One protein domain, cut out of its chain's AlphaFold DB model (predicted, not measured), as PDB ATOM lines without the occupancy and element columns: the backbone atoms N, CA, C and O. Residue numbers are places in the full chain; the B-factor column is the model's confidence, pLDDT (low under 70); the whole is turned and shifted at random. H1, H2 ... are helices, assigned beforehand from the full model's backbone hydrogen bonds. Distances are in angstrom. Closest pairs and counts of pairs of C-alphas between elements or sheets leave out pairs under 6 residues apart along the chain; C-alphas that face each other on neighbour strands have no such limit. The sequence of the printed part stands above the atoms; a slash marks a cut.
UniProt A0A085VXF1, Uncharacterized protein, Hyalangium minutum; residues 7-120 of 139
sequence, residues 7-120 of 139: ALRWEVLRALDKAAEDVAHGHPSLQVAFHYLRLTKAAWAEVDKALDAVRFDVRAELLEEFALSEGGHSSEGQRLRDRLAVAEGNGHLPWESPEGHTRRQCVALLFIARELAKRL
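This is residues 7 to 120 of the 139 residues of an uncharacterized protein of Hyalangium minutum (UniProt A0A085VXF1). Three long helices, H1, H5 and H6, lie side by side as a bundle; H3 packs across H1 and H6, short H2 packs on H1, and H4 folds back along H5. The printed part has 114 residues with six named helices, H1 to H6 in order, and no named strand: all helix. It is compact and rounded, radius of gyration of the C-alphas 13.1 A, spans 32 by 31 by 24 A.

Start at the hub, H1, residues 7 to 24; it touches H6, residues 103 to 119, opposite ways at a shallow tilt of 15 degrees, closest C-alphas Ala 20 and Val 107, 4.8 A. H1's residues 15 to 23 alone touch H2, residues 30 to 35, closest C-alphas Ala 19 and Ala 33, 5.2 A. Residues 42 to 47 alone of H3, residues 41 to 52, touch residues 8 to 16 of H1, closest C-alphas Val 12 and Ala 43, 5.6 A. H4, residues 60 to 69, and H5, residues 75 to 89, form a hairpin. In H1 to H6 every O i to N i+4 pair is within hydrogen-bond range.

Find C-alpha 7 at (243.097, 199.563, 292.916); H1 runs 25.8 A from there. H6 runs 24.8 A to C-alpha 119 at (241.505, 196.073, 278.594).

The printed part has no cut; look for the long link at residues 90 to 102, and pLDDT under 70 at residues 56 to 73, 98 and 120.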
ATOM      1  N   ALA A   7     242.278 200.299 291.955       85.88
ATOM      2  CA  ALA A   7     243.097 199.563 292.916       85.88
ATOM      3  C   ALA A   7     243.011 198.046 292.694       85.88
ATOM      4  O   ALA A   7     244.040 197.376 292.641       85.88
ATOM      5  N   LEU A   8     241.796 197.526 292.485       88.50
ATOM      6  CA  LEU A   8     241.570 196.112 292.190       88.50
ATOM      7  C   LEU A   8     242.277 195.703 290.895       88.50
ATOM      8  O   LEU A   8     242.948 194.678 290.850       88.50
ATOM      9  N   ARG A   9     242.197 196.539 289.855       87.94
ATOM     10  CA  ARG A   9     242.933 196.299 288.613       87.94
ATOM     11  C   ARG A   9     244.429 196.227 288.849       87.94
ATOM     12  O   ARG A   9     245.072 195.309 288.355       87.94
ATOM     13  N   TRP A  10     244.990 197.206 289.549       90.69
ATOM     14  CA  TRP A  10     246.427 197.235 289.795       90.69
ATOM     15  C   TRP A  10     246.887 195.988 290.558       90.69
ATOM     16  O   TRP A  10     247.897 195.389 290.197       90.69
ATOM     17  N   GLU A  11     246.108 195.551 291.550       92.38
ATOM     18  CA  GLU A  11     246.362 194.325 292.306       92.38
ATOM     19  C   GLU A  11     246.369 193.083 291.398       92.38
ATOM     20  O   GLU A  11     247.329 192.315 291.436       92.38
ATOM     21  N   VAL A  12     245.366 192.936 290.524       92.31
ATOM     22  CA  VAL A  12     245.260 191.835 289.544       92.31
ATOM     23  C   VAL A  12     246.425 191.852 288.552       92.31
ATOM     24  O   VAL A  12     247.076 190.830 288.339       92.31
ATOM     25  N   LEU A  13     246.736 193.015 287.971       93.00
ATOM     26  CA  LEU A  13     247.826 193.154 287.002       93.00
ATOM     27  C   LEU A  13     249.180 192.817 287.623       93.00
ATOM     28  O   LEU A  13     249.970 192.106 287.005       93.00
ATOM     29  N   ARG A  14     249.441 193.304 288.841       93.81
ATOM     30  CA  ARG A  14     250.659 192.981 289.589       93.81
ATOM     31  C   ARG A  14     250.724 191.491 289.909       93.81
ATOM     32  O   ARG A  14     251.804 190.912 289.847       93.81
ATOM     33  N   ALA A  15     249.591 190.878 290.251       94.94
ATOM     34  CA  ALA A  15     249.535 189.469 290.601       94.94
ATOM     35  C   ALA A  15     249.905 188.566 289.422       94.94
ATOM     36  O   ALA A  15     250.788 187.724 289.549       94.94
ATOM     37  N   LEU A  16     249.278 188.794 288.266       94.19
ATOM     38  CA  LEU A  16     249.555 188.052 287.034       94.19
ATOM     39  C   LEU A  16     251.007 188.248 286.578       94.19
ATOM     40  O   LEU A  16     251.675 187.297 286.185       94.19
ATOM     41  N   ASP A  17     251.516 189.478 286.688       93.50
ATOM     42  CA  ASP A  17     252.890 189.817 286.318       93.50
ATOM     43  C   ASP A  17     253.929 189.125 287.213       93.50
ATOM     44  O   ASP A  17     254.921 188.589 286.713       93.50
ATOM     45  N   LYS A  18     253.688 189.104 288.530       95.19
ATOM     46  CA  LYS A  18     254.572 188.440 289.490       95.19
ATOM     47  C   LYS A  18     254.504 186.920 289.361       95.19
ATOM     48  O   LYS A  18     255.546 186.279 289.330       95.19
ATOM     49  N   ALA A  19     253.311 186.355 289.190       93.94
ATOM     50  CA  ALA A  19     253.159 184.926 288.939       93.94
ATOM     51  C   ALA A  19     253.895 184.496 287.658       93.94
ATOM     52  O   ALA A  19     254.565 183.468 287.660       93.94
ATOM     53  N   ALA A  20     253.841 185.292 286.582       92.44
ATOM     54  CA  ALA A  20     254.571 184.999 285.345       92.44
ATOM     55  C   ALA A  20     256.093 184.997 285.556       92.44
ATOM     56  O   ALA A  20     256.796 184.138 285.029       92.44
ATOM     57  N   GLU A  21     256.604 185.945 286.340       94.44
ATOM     58  CA  GLU A  21     258.012 185.990 286.728       94.44
ATOM     59  C   GLU A  21     258.409 184.770 287.567       94.44
ATOM     60  O   GLU A  21     259.393 184.110 287.246       94.44
ATOM     61  N   ASP A  22     257.631 184.433 288.593       94.44
ATOM     62  CA  ASP A  22     257.918 183.319 289.500       94.44
ATOM     63  C   ASP A  22     257.898 181.972 288.766       94.44
ATOM     64  O   ASP A  22     258.811 181.155 288.917       94.44
ATOM     65  N   VAL A  23     256.903 181.758 287.898       93.31
ATOM     66  CA  VAL A  23     256.817 180.571 287.037       93.31
ATOM     67  C   VAL A  23     258.027 180.491 286.108       93.31
ATOM     68  O   VAL A  23     258.650 179.431 286.030       93.31
ATOM     69  N   ALA A  24     258.408 181.593 285.448       93.19
ATOM     70  CA  ALA A  24     259.582 181.621 284.574       93.19
ATOM     71  C   ALA A  24     260.866 181.219 285.321       93.19
ATOM     72  O   ALA A  24     261.663 180.439 284.797       93.19
ATOM     73  N   HIS A  25     261.038 181.680 286.562       94.38
ATOM     74  CA  HIS A  25     262.219 181.416 287.392       94.38
ATOM     75  C   HIS A  25     262.174 180.086 288.160       94.38
ATOM     76  O   HIS A  25     262.992 179.861 289.049       94.38
ATOM     77  N   GLY A  26     261.266 179.175 287.801       91.50
ATOM     78  CA  GLY A  26     261.319 177.800 288.292       91.50
ATOM     79  C   GLY A  26     260.449 177.507 289.506       91.50
ATOM     80  O   GLY A  26     260.686 176.503 290.174       91.50
ATOM     81  N   HIS A  27     259.421 178.318 289.784       92.62
ATOM     82  CA  HIS A  27     258.398 177.898 290.740       92.62
ATOM     83  C   HIS A  27     257.783 176.543 290.341       92.62
ATOM     84  O   HIS A  27     257.623 176.269 289.147       92.62
ATOM     85  N   PRO A  28     257.424 175.700 291.327       91.44
ATOM     86  CA  PRO A  28     257.001 174.329 291.068       91.44
ATOM     87  C   PRO A  28     255.565 174.224 290.543       91.44
ATOM     88  O   PRO A  28     255.248 173.248 289.880       91.44
ATOM     89  N   SER A  29     254.695 175.202 290.818       91.31
ATOM     90  CA  SER A  29     253.319 175.221 290.313       91.31
ATOM     91  C   SER A  29     252.727 176.631 290.310       91.31
ATOM     92  O   SER A  29     253.206 177.533 291.010       91.31
ATOM     93  N   LEU A  30     251.641 176.813 289.552       88.56
ATOM     94  CA  LEU A  30     250.882 178.064 289.508       88.56
ATOM     95  C   LEU A  30     250.301 178.428 290.886       88.56
ATOM     96  O   LEU A  30     250.368 179.577 291.317       88.56
ATOM     97  N   GLN A  31     249.780 177.433 291.608       88.44
ATOM     98  CA  GLN A  31     249.185 177.629 292.929       88.44
ATOM     99  C   GLN A  31     250.202 178.203 293.924       88.44
ATOM    100  O   GLN A  31     249.881 179.122 294.675       88.44
ATOM    101  N   VAL A  32     251.443 177.703 293.898       89.50
ATOM    102  CA  VAL A  32     252.521 178.208 294.759       89.50
ATOM    103  C   VAL A  32     252.928 179.628 294.361       89.50
ATOM    104  O   VAL A  32     253.152 180.455 295.243       89.50
ATOM    105  N   ALA A  33     252.982 179.938 293.060       90.44
ATOM    106  CA  ALA A  33     253.303 181.284 292.580       90.44
ATOM    107  C   ALA A  33     252.291 182.337 293.076       90.44
ATOM    108  O   ALA A  33     252.676 183.432 293.482       90.44
ATOM    109  N   PHE A  34     250.999 182.001 293.134       89.25
ATOM    110  CA  PHE A  34     249.986 182.924 293.654       89.25
ATOM    111  C   PHE A  34     249.870 182.949 295.185       89.25
ATOM    112  O   PHE A  34     249.474 183.975 295.748       89.25
ATOM    113  N   HIS A  35     250.218 181.859 295.879       86.75
ATOM    114  CA  HIS A  35     250.016 181.715 297.328       86.75
ATOM    115  C   HIS A  35     250.611 182.877 298.145       86.75
ATOM    116  O   HIS A  35     249.993 183.365 299.094       86.75
ATOM    117  N   TYR A  36     251.785 183.375 297.751       83.50
ATOM    118  CA  TYR A  36     252.504 184.414 298.493       83.50
ATOM    119  C   TYR A  36     252.033 185.848 298.206       83.50
ATOM    120  O   TYR A  36     252.460 186.780 298.888       83.50
ATOM    121  N   LEU A  37     251.124 186.051 297.246       86.25
ATOM    122  CA  LEU A  37     250.730 187.387 296.783       86.25
ATOM    123  C   LEU A  37     249.692 188.084 297.673       86.25
ATOM    124  O   LEU A  37     249.426 189.268 297.463       86.25
ATOM    125  N   ARG A  38     249.151 187.379 298.684       86.44
ATOM    126  CA  ARG A  38     248.176 187.887 299.675       86.44
ATOM    127  C   ARG A  38     247.040 188.704 299.041       86.44
ATOM    128  O   ARG A  38     246.693 189.775 299.535       86.44
ATOM    129  N   LEU A  39     246.485 188.203 297.940       88.31
ATOM    130  CA  LEU A  39     245.433 188.896 297.201       88.31
ATOM    131  C   LEU A  39     244.140 188.973 298.016       88.31
ATOM    132  O   LEU A  39     243.778 188.041 298.742       88.31
ATOM    133  N   THR A  40     243.408 190.071 297.855       90.50
ATOM    134  CA  THR A  40     242.036 190.182 298.353       90.50
ATOM    135  C   THR A  40     241.132 189.152 297.670       90.50
ATOM    136  O   THR A  40     241.390 188.707 296.553       90.50
ATOM    137  N   LYS A  41     240.006 188.793 298.306       90.00
ATOM    138  CA  LYS A  41     239.019 187.879 297.698       90.00
ATOM    139  C   LYS A  41     238.506 188.391 296.344       90.00
ATOM    140  O   LYS A  41     238.242 187.598 295.448       90.00
ATOM    141  N   ALA A  42     238.370 189.711 296.200       88.19
ATOM    142  CA  ALA A  42     237.969 190.336 294.945       88.19
ATOM    143  C   ALA A  42     239.057 190.196 293.869       88.19
ATOM    144  O   ALA A  42     238.739 189.839 292.741       88.19
ATOM    145  N   ALA A  43     240.327 190.427 294.218       88.81
ATOM    146  CA  ALA A  43     241.440 190.267 293.285       88.81
ATOM    147  C   ALA A  43     241.606 188.812 292.842       88.81
ATOM    148  O   ALA A  43     241.779 188.568 291.654       88.81
ATOM    149  N   TRP A  44     241.455 187.855 293.761       90.56
ATOM    150  CA  TRP A  44     241.414 186.430 293.425       90.56
ATOM    151  C   TRP A  44     240.333 186.105 292.393       90.56
ATOM    152  O   TRP A  44     240.632 185.498 291.375       90.56
ATOM    153  N   ALA A  45     239.102 186.579 292.604       89.75
ATOM    154  CA  ALA A  45     238.010 186.324 291.669       89.75
ATOM    155  C   ALA A  45     238.261 186.921 290.273       89.75
ATOM    156  O   ALA A  45     237.835 186.345 289.277       89.75
ATOM    157  N   GLU A  46     238.923 188.075 290.180       89.00
ATOM    158  CA  GLU A  46     239.273 188.675 288.887       89.00
ATOM    159  C   GLU A  46     240.469 187.980 288.217       89.00
ATOM    160  O   GLU A  46     240.468 187.832 286.997       89.00
ATOM    161  N   VAL A  47     241.457 187.510 288.990       90.31
ATOM    162  CA  VAL A  47     242.553 186.668 288.479       90.31
ATOM    163  C   VAL A  47     241.999 185.363 287.909       90.31
ATOM    164  O   VAL A  47     242.317 185.032 286.770       90.31
ATOM    165  N   ASP A  48     241.130 184.674 288.651       89.06
ATOM    166  CA  ASP A  48     240.522 183.416 288.207       89.06
ATOM    167  C   ASP A  48     239.731 183.615 286.911       89.06
ATOM    168  O   ASP A  48     239.938 182.879 285.951       89.06
ATOM    169  N   LYS A  49     238.906 184.668 286.819       86.88
ATOM    170  CA  LYS A  49     238.186 185.009 285.577       86.88
ATOM    171  C   LYS A  49     239.128 185.254 284.401       86.88
ATOM    172  O   LYS A  49     238.831 184.828 283.289       86.88
ATOM    173  N   ALA A  50     240.225 185.978 284.630       86.75
ATOM    174  CA  ALA A  50     241.188 186.286 283.580       86.75
ATOM    175  C   ALA A  50     241.908 185.024 283.086       86.75
ATOM    176  O   ALA A  50     242.138 184.904 281.887       86.75
ATOM    177  N   LEU A  51     242.224 184.087 283.986       86.62
ATOM    178  CA  LEU A  51     242.841 182.802 283.650       86.62
ATOM    179  C   LEU A  51     241.857 181.855 282.956       86.62
ATOM    180  O   LEU A  51     242.193 181.292 281.918       86.62
ATOM    181  N   ASP A  52     240.630 181.733 283.462       85.88
ATOM    182  CA  ASP A  52     239.582 180.914 282.842       85.88
ATOM    183  C   ASP A  52     239.248 181.386 281.421       85.88
ATOM    184  O   ASP A  52     238.935 180.568 280.560       85.88
ATOM    185  N   ALA A  53     239.348 182.692 281.150       82.12
ATOM    186  CA  ALA A  53     239.125 183.244 279.817       82.12
ATOM    187  C   ALA A  53     240.170 182.794 278.784       82.12
ATOM    188  O   ALA A  53     239.864 182.812 277.599       82.12
ATOM    189  N   VAL A  54     241.375 182.401 279.218       79.12
ATOM    190  CA  VAL A  54     242.505 182.068 278.329       79.12
ATOM    191  C   VAL A  54     242.963 180.619 278.440       79.12
ATOM    192  O   VAL A  54     243.799 180.187 277.653       79.12
ATOM    193  N   ARG A  55     242.438 179.846 279.397       74.00
ATOM    194  CA  ARG A  55     242.913 178.488 279.723       74.00
ATOM    195  C   ARG A  55     242.936 177.518 278.536       74.00
ATOM    196  O   ARG A  55     243.734 176.592 278.516       74.00
ATOM    197  N   PHE A  56     242.084 177.743 277.532       69.88
ATOM    198  CA  PHE A  56     242.005 176.919 276.318       69.88
ATOM    199  C   PHE A  56     242.632 177.573 275.077       69.88
ATOM    200  O   PHE A  56     242.646 176.962 274.009       69.88
ATOM    201  N   ASP A  57     243.161 178.792 275.195       64.75
ATOM    202  CA  ASP A  57     243.634 179.595 274.061       64.75
ATOM    203  C   ASP A  57     245.102 179.341 273.687       64.75
ATOM    204  O   ASP A  57     245.654 180.031 272.831       64.75
ATOM    205  N   VAL A  58     245.771 178.331 274.258       60.84
ATOM    206  CA  VAL A  58     247.181 178.052 273.927       60.84
ATOM    207  C   VAL A  58     247.311 177.277 272.619       60.84
ATOM    208  O   VAL A  58     247.724 176.119 272.586       60.84
ATOM    209  N   ARG A  59     247.023 177.939 271.500       60.44
ATOM    210  CA  ARG A  59     247.639 177.553 270.227       60.44
ATOM    211  C   ARG A  59     249.051 178.124 270.223       60.44
ATOM    212  O   ARG A  59     249.242 179.286 270.571       60.44
ATOM    213  N   ALA A  60     250.047 177.326 269.840       54.00
ATOM    214  CA  ALA A  60     251.432 177.795 269.718       54.00
ATOM    215  C   ALA A  60     251.537 179.051 268.826       54.00
ATOM    216  O   ALA A  60     252.318 179.953 269.112       54.00
ATOM    217  N   GLU A  61     250.654 179.150 267.831       55.50
ATOM    218  CA  GLU A  61     250.499 180.295 266.932       55.50
ATOM    219  C   GLU A  61     250.134 181.593 267.668       55.50
ATOM    220  O   GLU A  61     250.698 182.632 267.358       55.50
ATOM    221  N   LEU A  62     249.271 181.549 268.694       59.16
ATOM    222  CA  LEU A  62     248.878 182.736 269.469       59.16
ATOM    223  C   LEU A  62     250.034 183.282 270.314       59.16
ATOM    224  O   LEU A  62     250.093 184.481 270.567       59.16
ATOM    225  N   LEU A  63     250.969 182.422 270.732       59.72
ATOM    226  CA  LEU A  63     252.161 182.816 271.491       59.72
ATOM    227  C   LEU A  63     253.160 183.577 270.629       59.72
ATOM    228  O   LEU A  63     253.736 184.575 271.064       59.72
ATOM    229  N   GLU A  64     253.364 183.086 269.410       58.41
ATOM    230  CA  GLU A  64     254.226 183.718 268.420       58.41
ATOM    231  C   GLU A  64     253.571 184.989 267.889       58.41
ATOM    232  O   GLU A  64     254.202 186.041 267.879       58.41
ATOM    233  N   GLU A  65     252.281 184.937 267.561       59.78
ATOM    234  CA  GLU A  65     251.529 186.090 267.092       59.78
ATOM    235  C   GLU A  65     251.471 187.186 268.157       59.78
ATOM    236  O   GLU A  65     251.734 188.329 267.819       59.78
ATOM    237  N   PHE A  66     251.259 186.905 269.450       60.50
ATOM    238  CA  PHE A  66     251.336 187.951 270.488       60.50
ATOM    239  C   PHE A  66     252.752 188.506 270.685       60.50
ATOM    240  O   PHE A  66     252.916 189.715 270.845       60.50
ATOM    241  N   ALA A  67     253.782 187.652 270.659       55.97
ATOM    242  CA  ALA A  67     255.172 188.090 270.789       55.97
ATOM    243  C   ALA A  67     255.643 188.948 269.596       55.97
ATOM    244  O   ALA A  67     256.595 189.727 269.738       55.97
ATOM    245  N   LEU A  68     254.985 188.802 268.439       56.19
ATOM    246  CA  LEU A  68     255.301 189.481 267.182       56.19
ATOM    247  C   LEU A  68     254.359 190.665 266.859       56.19
ATOM    248  O   LEU A  68     254.823 191.644 266.275       56.19
ATOM    249  N   SER A  69     253.073 190.612 267.232       55.84
ATOM    250  CA  SER A  69     252.018 191.548 266.782       55.84
ATOM    251  C   SER A  69     251.852 192.789 267.664       55.84
ATOM    252  O   SER A  69     251.638 193.878 267.135       55.84
ATOM    253  N   GLU A  70     252.040 192.695 268.984       50.59
ATOM    254  CA  GLU A  70     252.026 193.861 269.887       50.59
ATOM    255  C   GLU A  70     253.447 194.398 270.112       50.59
ATOM    256  O   GLU A  70     254.002 194.436 271.213       50.59
ATOM    257  N   GLY A  71     254.063 194.829 269.012       46.78
ATOM    258  CA  GLY A  71     255.338 195.526 269.034       46.78
ATOM    259  C   GLY A  71     256.490 194.620 269.445       46.78
ATOM    260  O   GLY A  71     256.943 194.640 270.589       46.78
ATOM    261  N   GLY A  72     257.105 193.975 268.454       46.91
ATOM    262  CA  GLY A  72     258.452 193.410 268.567       46.91
ATOM    263  C   GLY A  72     259.492 194.365 269.196       46.91
ATOM    264  O   GLY A  72     260.536 193.911 269.650       46.91
ATOM    265  N   HIS A  73     259.187 195.663 269.314       52.44
ATOM    266  CA  HIS A  73     260.007 196.705 269.938       52.44
ATOM    267  C   HIS A  73     259.354 197.421 271.142       52.44
ATOM    268  O   HIS A  73     259.906 198.407 271.625       52.44
ATOM    269  N   SER A  74     258.192 196.974 271.634       71.12
ATOM    270  CA  SER A  74     257.591 197.528 272.854       71.12
ATOM    271  C   SER A  74     258.310 196.982 274.096       71.12
ATOM    272  O   SER A  74     258.783 195.842 274.108       71.12
ATOM    273  N   SER A  75     258.404 197.783 275.163       78.56
ATOM    274  CA  SER A  75     259.021 197.348 276.429       78.56
ATOM    275  C   SER A  75     258.316 196.122 277.025       78.56
ATOM    276  O   SER A  75     258.967 195.249 277.592       78.56
ATOM    277  N   GLU A  76     256.999 196.023 276.846       77.56
ATOM    278  CA  GLU A  76     256.184 194.897 277.313       77.56
ATOM    279  C   GLU A  76     256.412 193.634 276.469       77.56
ATOM    280  O   GLU A  76     256.547 192.546 277.029       77.56
ATOM    281  N   GLY A  77     256.535 193.771 275.143       76.50
ATOM    282  CA  GLY A  77     256.871 192.665 274.243       76.50
ATOM    283  C   GLY A  77     258.275 192.109 274.500       76.50
ATOM    284  O   GLY A  77     258.462 190.892 274.529       76.50
ATOM    285  N   GLN A  78     259.258 192.978 274.772       82.38
ATOM    286  CA  GLN A  78     260.596 192.545 275.192       82.38
ATOM    287  C   GLN A  78     260.547 191.802 276.531       82.38
ATOM    288  O   GLN A  78     261.087 190.704 276.639       82.38
ATOM    289  N   ARG A  79     259.824 192.340 277.521       84.44
ATOM    290  CA  ARG A  79     259.670 191.708 278.840       84.44
ATOM    291  C   ARG A  79     259.017 190.327 278.754       84.44
ATOM    292  O   ARG A  79     259.396 189.428 279.504       84.44
ATOM    293  N   LEU A  80     258.054 190.142 277.848       85.00
ATOM    294  CA  LEU A  80     257.480 188.827 277.567       85.00
ATOM    295  C   LEU A  80     258.532 187.880 276.976       85.00
ATOM    296  O   LEU A  80     258.700 186.782 277.499       85.00
ATOM    297  N   ARG A  81     259.260 188.293 275.930       84.38
ATOM    298  CA  ARG A  81     260.296 187.452 275.303       84.38
ATOM    299  C   ARG A  81     261.374 187.018 276.289       84.38
ATOM    300  O   ARG A  81     261.713 185.839 276.315       84.38
ATOM    301  N   ASP A  82     261.848 187.934 277.130       89.56
ATOM    302  CA  ASP A  82     262.854 187.631 278.150       89.56
ATOM    303  C   ASP A  82     262.343 186.555 279.117       89.56
ATOM    304  O   ASP A  82     263.030 185.575 279.398       89.56
ATOM    305  N   ARG A  83     261.092 186.676 279.576       90.94
ATOM    306  CA  ARG A  83     260.477 185.677 280.462       90.94
ATOM    307  C   ARG A  83     260.244 184.337 279.783       90.94
ATOM    308  O   ARG A  83     260.421 183.310 280.430       90.94
ATOM    309  N   LEU A  84     259.852 184.328 278.509       90.50
ATOM    310  CA  LEU A  84     259.699 183.091 277.745       90.50
ATOM    311  C   LEU A  84     261.046 182.376 277.588       90.50
ATOM    312  O   LEU A  84     261.101 181.169 277.802       90.50
ATOM    313  N   ALA A  85     262.122 183.113 277.307       90.25
ATOM    314  CA  ALA A  85     263.472 182.560 277.220       90.25
ATOM    315  C   ALA A  85     263.951 181.989 278.566       90.25
ATOM    316  O   ALA A  85     264.485 180.882 278.615       90.25
ATOM    317  N   VAL A  86     263.704 182.696 279.677       94.62
ATOM    318  CA  VAL A  86     264.017 182.197 281.030       94.62
ATOM    319  C   VAL A  86     263.202 180.940 281.357       94.62
ATOM    320  O   VAL A  86     263.755 179.953 281.838       94.62
ATOM    321  N   ALA A  87     261.904 180.939 281.051       92.25
ATOM    322  CA  ALA A  87     261.025 179.792 281.266       92.25
ATOM    323  C   ALA A  87     261.459 178.557 280.464       92.25
ATOM    324  O   ALA A  87     261.366 177.437 280.966       92.25
ATOM    325  N   GLU A  88     261.931 178.765 279.235       90.88
ATOM    326  CA  GLU A  88     262.478 177.724 278.369       90.88
ATOM    327  C   GLU A  88     263.796 177.168 278.920       90.88
ATOM    328  O   GLU A  88     263.920 175.955 279.087       90.88
ATOM    329  N   GLY A  89     264.732 178.037 279.322       92.44
ATOM    330  CA  GLY A  89     265.982 177.623 279.972       92.44
ATOM    331  C   GLY A  89     265.748 176.827 281.261       92.44
ATOM    332  O   GLY A  89     266.438 175.845 281.534       92.44
ATOM    333  N   ASN A  90     264.703 177.182 282.008       94.25
ATOM    334  CA  ASN A  90     264.288 176.494 283.226       94.25
ATOM    335  C   ASN A  90     263.325 175.327 282.982       94.25
ATOM    336  O   ASN A  90     262.835 174.750 283.947       94.25
ATOM    337  N   GLY A  91     263.035 174.944 281.733       87.62
ATOM    338  CA  GLY A  91     262.063 173.895 281.390       87.62
ATOM    339  C   GLY A  91     262.329 172.535 282.050       87.62
ATOM    340  O   GLY A  91     261.395 171.779 282.289       87.62
ATOM    341  N   HIS A  92     263.584 172.268 282.411       88.50
ATOM    342  CA  HIS A  92     264.034 171.052 283.089       88.50
ATOM    343  C   HIS A  92     263.676 170.989 284.588       88.50
ATOM    344  O   HIS A  92     263.731 169.913 285.182       88.50
ATOM    345  N   LEU A  93     263.341 172.119 285.219       92.25
ATOM    346  CA  LEU A  93     262.967 172.157 286.633       92.25
ATOM    347  C   LEU A  93     261.565 171.563 286.847       92.25
ATOM    348  O   LEU A  93     260.689 171.807 286.005       92.25
ATOM    349  N   PRO A  94     261.309 170.883 287.988       88.88
ATOM    350  CA  PRO A  94     259.999 170.328 288.318       88.88
ATOM    351  C   PRO A  94     258.874 171.345 288.124       88.88
ATOM    352  O   PRO A  94     258.995 172.503 288.527       88.88
ATOM    353  N   TRP A  95     257.801 170.917 287.465       92.19
ATOM    354  CA  TRP A  95     256.674 171.768 287.113       92.19
ATOM    355  C   TRP A  95     255.378 170.970 287.150       92.19
ATOM    356  O   TRP A  95     255.261 169.932 286.500       92.19
ATOM    357  N   GLU A  96     254.402 171.489 287.878       88.75
ATOM    358  CA  GLU A  96     253.049 170.968 287.944       88.75
ATOM    359  C   GLU A  96     252.098 171.951 287.261       88.75
ATOM    360  O   GLU A  96     251.907 173.088 287.708       88.75
ATOM    361  N   SER A  97     251.483 171.491 286.171       80.12
ATOM    362  CA  SER A  97     250.373 172.184 285.527       80.12
ATOM    363  C   SER A  97     249.100 171.354 285.659       80.12
ATOM    364  O   SER A  97     249.095 170.209 285.201       80.12
ATOM    365  N   PRO A  98     248.006 171.928 286.193       66.62
ATOM    366  CA  PRO A  98     246.706 171.260 286.252       66.62
ATOM    367  C   PRO A  98     246.182 170.803 284.880       66.62
ATOM    368  O   PRO A  98     245.398 169.865 284.798       66.62
ATOM    369  N   GLU A  99     246.620 171.459 283.803       74.81
ATOM    370  CA  GLU A  99     246.118 171.268 282.436       74.81
ATOM    371  C   GLU A  99     247.196 170.718 281.482       74.81
ATOM    372  O   GLU A  99     246.995 170.660 280.274       74.81
ATOM    373  N   GLY A 100     248.358 170.312 282.009       82.94
ATOM    374  CA  GLY A 100     249.462 169.767 281.207       82.94
ATOM    375  C   GLY A 100     250.280 170.812 280.435       82.94
ATOM    376  O   GLY A 100     251.118 170.450 279.611       82.94
ATOM    377  N   HIS A 101     250.081 172.102 280.708       87.25
ATOM    378  CA  HIS A 101     250.865 173.180 280.108       87.25
ATOM    379  C   HIS A 101     252.329 173.136 280.556       87.25
ATOM    380  O   HIS A 101     252.632 172.954 281.735       87.25
ATOM    381  N   THR A 102     253.250 173.395 279.632       89.31
ATOM    382  CA  THR A 102     254.658 173.661 279.954       89.31
ATOM    383  C   THR A 102     254.817 174.993 280.692       89.31
ATOM    384  O   THR A 102     253.977 175.889 280.586       89.31
ATOM    385  N   ARG A 103     255.949 175.174 281.382       90.94
ATOM    386  CA  ARG A 103     256.304 176.440 282.043       90.94
ATOM    387  C   ARG A 103     256.217 177.637 281.089       90.94
ATOM    388  O   ARG A 103     255.601 178.645 281.424       90.94
ATOM    389  N   ARG A 104     256.772 177.503 279.879       89.62
ATOM    390  CA  ARG A 104     256.727 178.538 278.833       89.62
ATOM    391  C   ARG A 104     255.287 178.880 278.433       89.62
ATOM    392  O   ARG A 104     254.945 180.056 278.355       89.62
ATOM    393  N   GLN A 105     254.441 177.870 278.225       87.81
ATOM    394  CA  GLN A 105     253.023 178.076 277.904       87.81
ATOM    395  C   GLN A 105     252.277 178.777 279.048       87.81
ATOM    396  O   GLN A 105     251.524 179.711 278.793       87.81
ATOM    397  N   CYS A 106     252.532 178.407 280.308       89.75
ATOM    398  CA  CYS A 106     251.915 179.072 281.457       89.75
ATOM    399  C   CYS A 106     252.343 180.534 281.618       89.75
ATOM    400  O   CYS A 106     251.499 181.377 281.912       89.75
ATOM    401  N   VAL A 107     253.618 180.864 281.390       90.88
ATOM    402  CA  VAL A 107     254.076 182.267 281.382       90.88
ATOM    403  C   VAL A 107     253.306 183.083 280.352       90.88
ATOM    404  O   VAL A 107     252.880 184.202 280.641       90.88
ATOM    405  N   ALA A 108     253.089 182.523 279.167       86.88
ATOM    406  CA  ALA A 108     252.342 183.224 278.147       86.88
ATOM    407  C   ALA A 108     250.849 183.358 278.468       86.88
ATOM    408  O   ALA A 108     250.298 184.441 278.290       86.88
ATOM    409  N   LEU A 109     250.212 182.313 279.005       88.00
ATOM    410  CA  LEU A 109     248.832 182.382 279.497       88.00
ATOM    411  C   LEU A 109     248.650 183.512 280.513       88.00
ATOM    412  O   LEU A 109     247.727 184.315 280.395       88.00
ATOM    413  N   LEU A 110     249.568 183.620 281.476       90.88
ATOM    414  CA  LEU A 110     249.553 184.679 282.487       90.88
ATOM    415  C   LEU A 110     249.692 186.072 281.865       90.88
ATOM    416  O   LEU A 110     249.063 187.026 282.325       90.88
ATOM    417  N   PHE A 111     250.486 186.196 280.802       88.19
ATOM    418  CA  PHE A 111     250.622 187.448 280.071       88.19
ATOM    419  C   PHE A 111     249.350 187.807 279.288       88.19
ATOM    420  O   PHE A 111     248.882 188.938 279.390       88.19
ATOM    421  N   ILE A 112     248.743 186.858 278.568       84.50
ATOM    422  CA  ILE A 112     247.484 187.088 277.837       84.50
ATOM    423  C   ILE A 112     246.373 187.470 278.826       84.50
ATOM    424  O   ILE A 112     245.688 188.474 278.623       84.50
ATOM    425  N   ALA A 113     246.252 186.750 279.945       87.69
ATOM    426  CA  ALA A 113     245.316 187.078 281.021       87.69
ATOM    427  C   ALA A 113     245.528 188.508 281.549       87.69
ATOM    428  O   ALA A 113     244.569 189.243 281.792       87.69
ATOM    429  N   ARG A 114     246.788 188.944 281.680       89.94
ATOM    430  CA  ARG A 114     247.132 190.307 282.100       89.94
ATOM    431  C   ARG A 114     246.696 191.350 281.074       89.94
ATOM    432  O   ARG A 114     246.141 192.376 281.467       89.94
ATOM    433  N   GLU A 115     246.918 191.112 279.786       84.81
ATOM    434  CA  GLU A 115     246.486 192.034 278.729       84.81
ATOM    435  C   GLU A 115     244.957 192.128 278.638       84.81
ATOM    436  O   GLU A 115     244.412 193.226 278.500       84.81
ATOM    437  N   LEU A 116     244.241 191.017 278.830       80.12
ATOM    438  CA  LEU A 116     242.783 191.040 278.964       80.12
ATOM    439  C   LEU A 116     242.348 191.873 280.176       80.12
ATOM    440  O   LEU A 116     241.505 192.763 280.046       80.12
ATOM    441  N   ALA A 117     242.975 191.663 281.337       84.56
ATOM    442  CA  ALA A 117     242.679 192.415 282.553       84.56
ATOM    443  C   ALA A 117     242.969 193.925 282.414       84.56
ATOM    444  O   ALA A 117     242.246 194.748 282.986       84.56
ATOM    445  N   LYS A 118     243.979 194.320 281.622       83.81
ATOM    446  CA  LYS A 118     244.244 195.734 281.290       83.81
ATOM    447  C   LYS A 118     243.101 196.360 280.495       83.81
ATOM    448  O   LYS A 118     242.762 197.516 280.750       83.81
ATOM    449  N   ARG A 119     242.532 195.611 279.543       76.75
ATOM    450  CA  ARG A 119     241.505 196.073 278.594       76.75
ATOM    451  C   ARG A 119     240.095 196.124 279.188       76.75
ATOM    452  O   ARG A 119     239.229 196.776 278.609       76.75
ATOM    453  N   LEU A 120     239.850 195.496 280.343       68.19
ATOM    454  CA  LEU A 120     238.574 195.633 281.056       68.19
ATOM    455  C   LEU A 120     238.275 197.122 281.348       68.19
ATOM    456  O   LEU A 120     239.199 197.920 281.510       68.19
TER     457      LEU A 120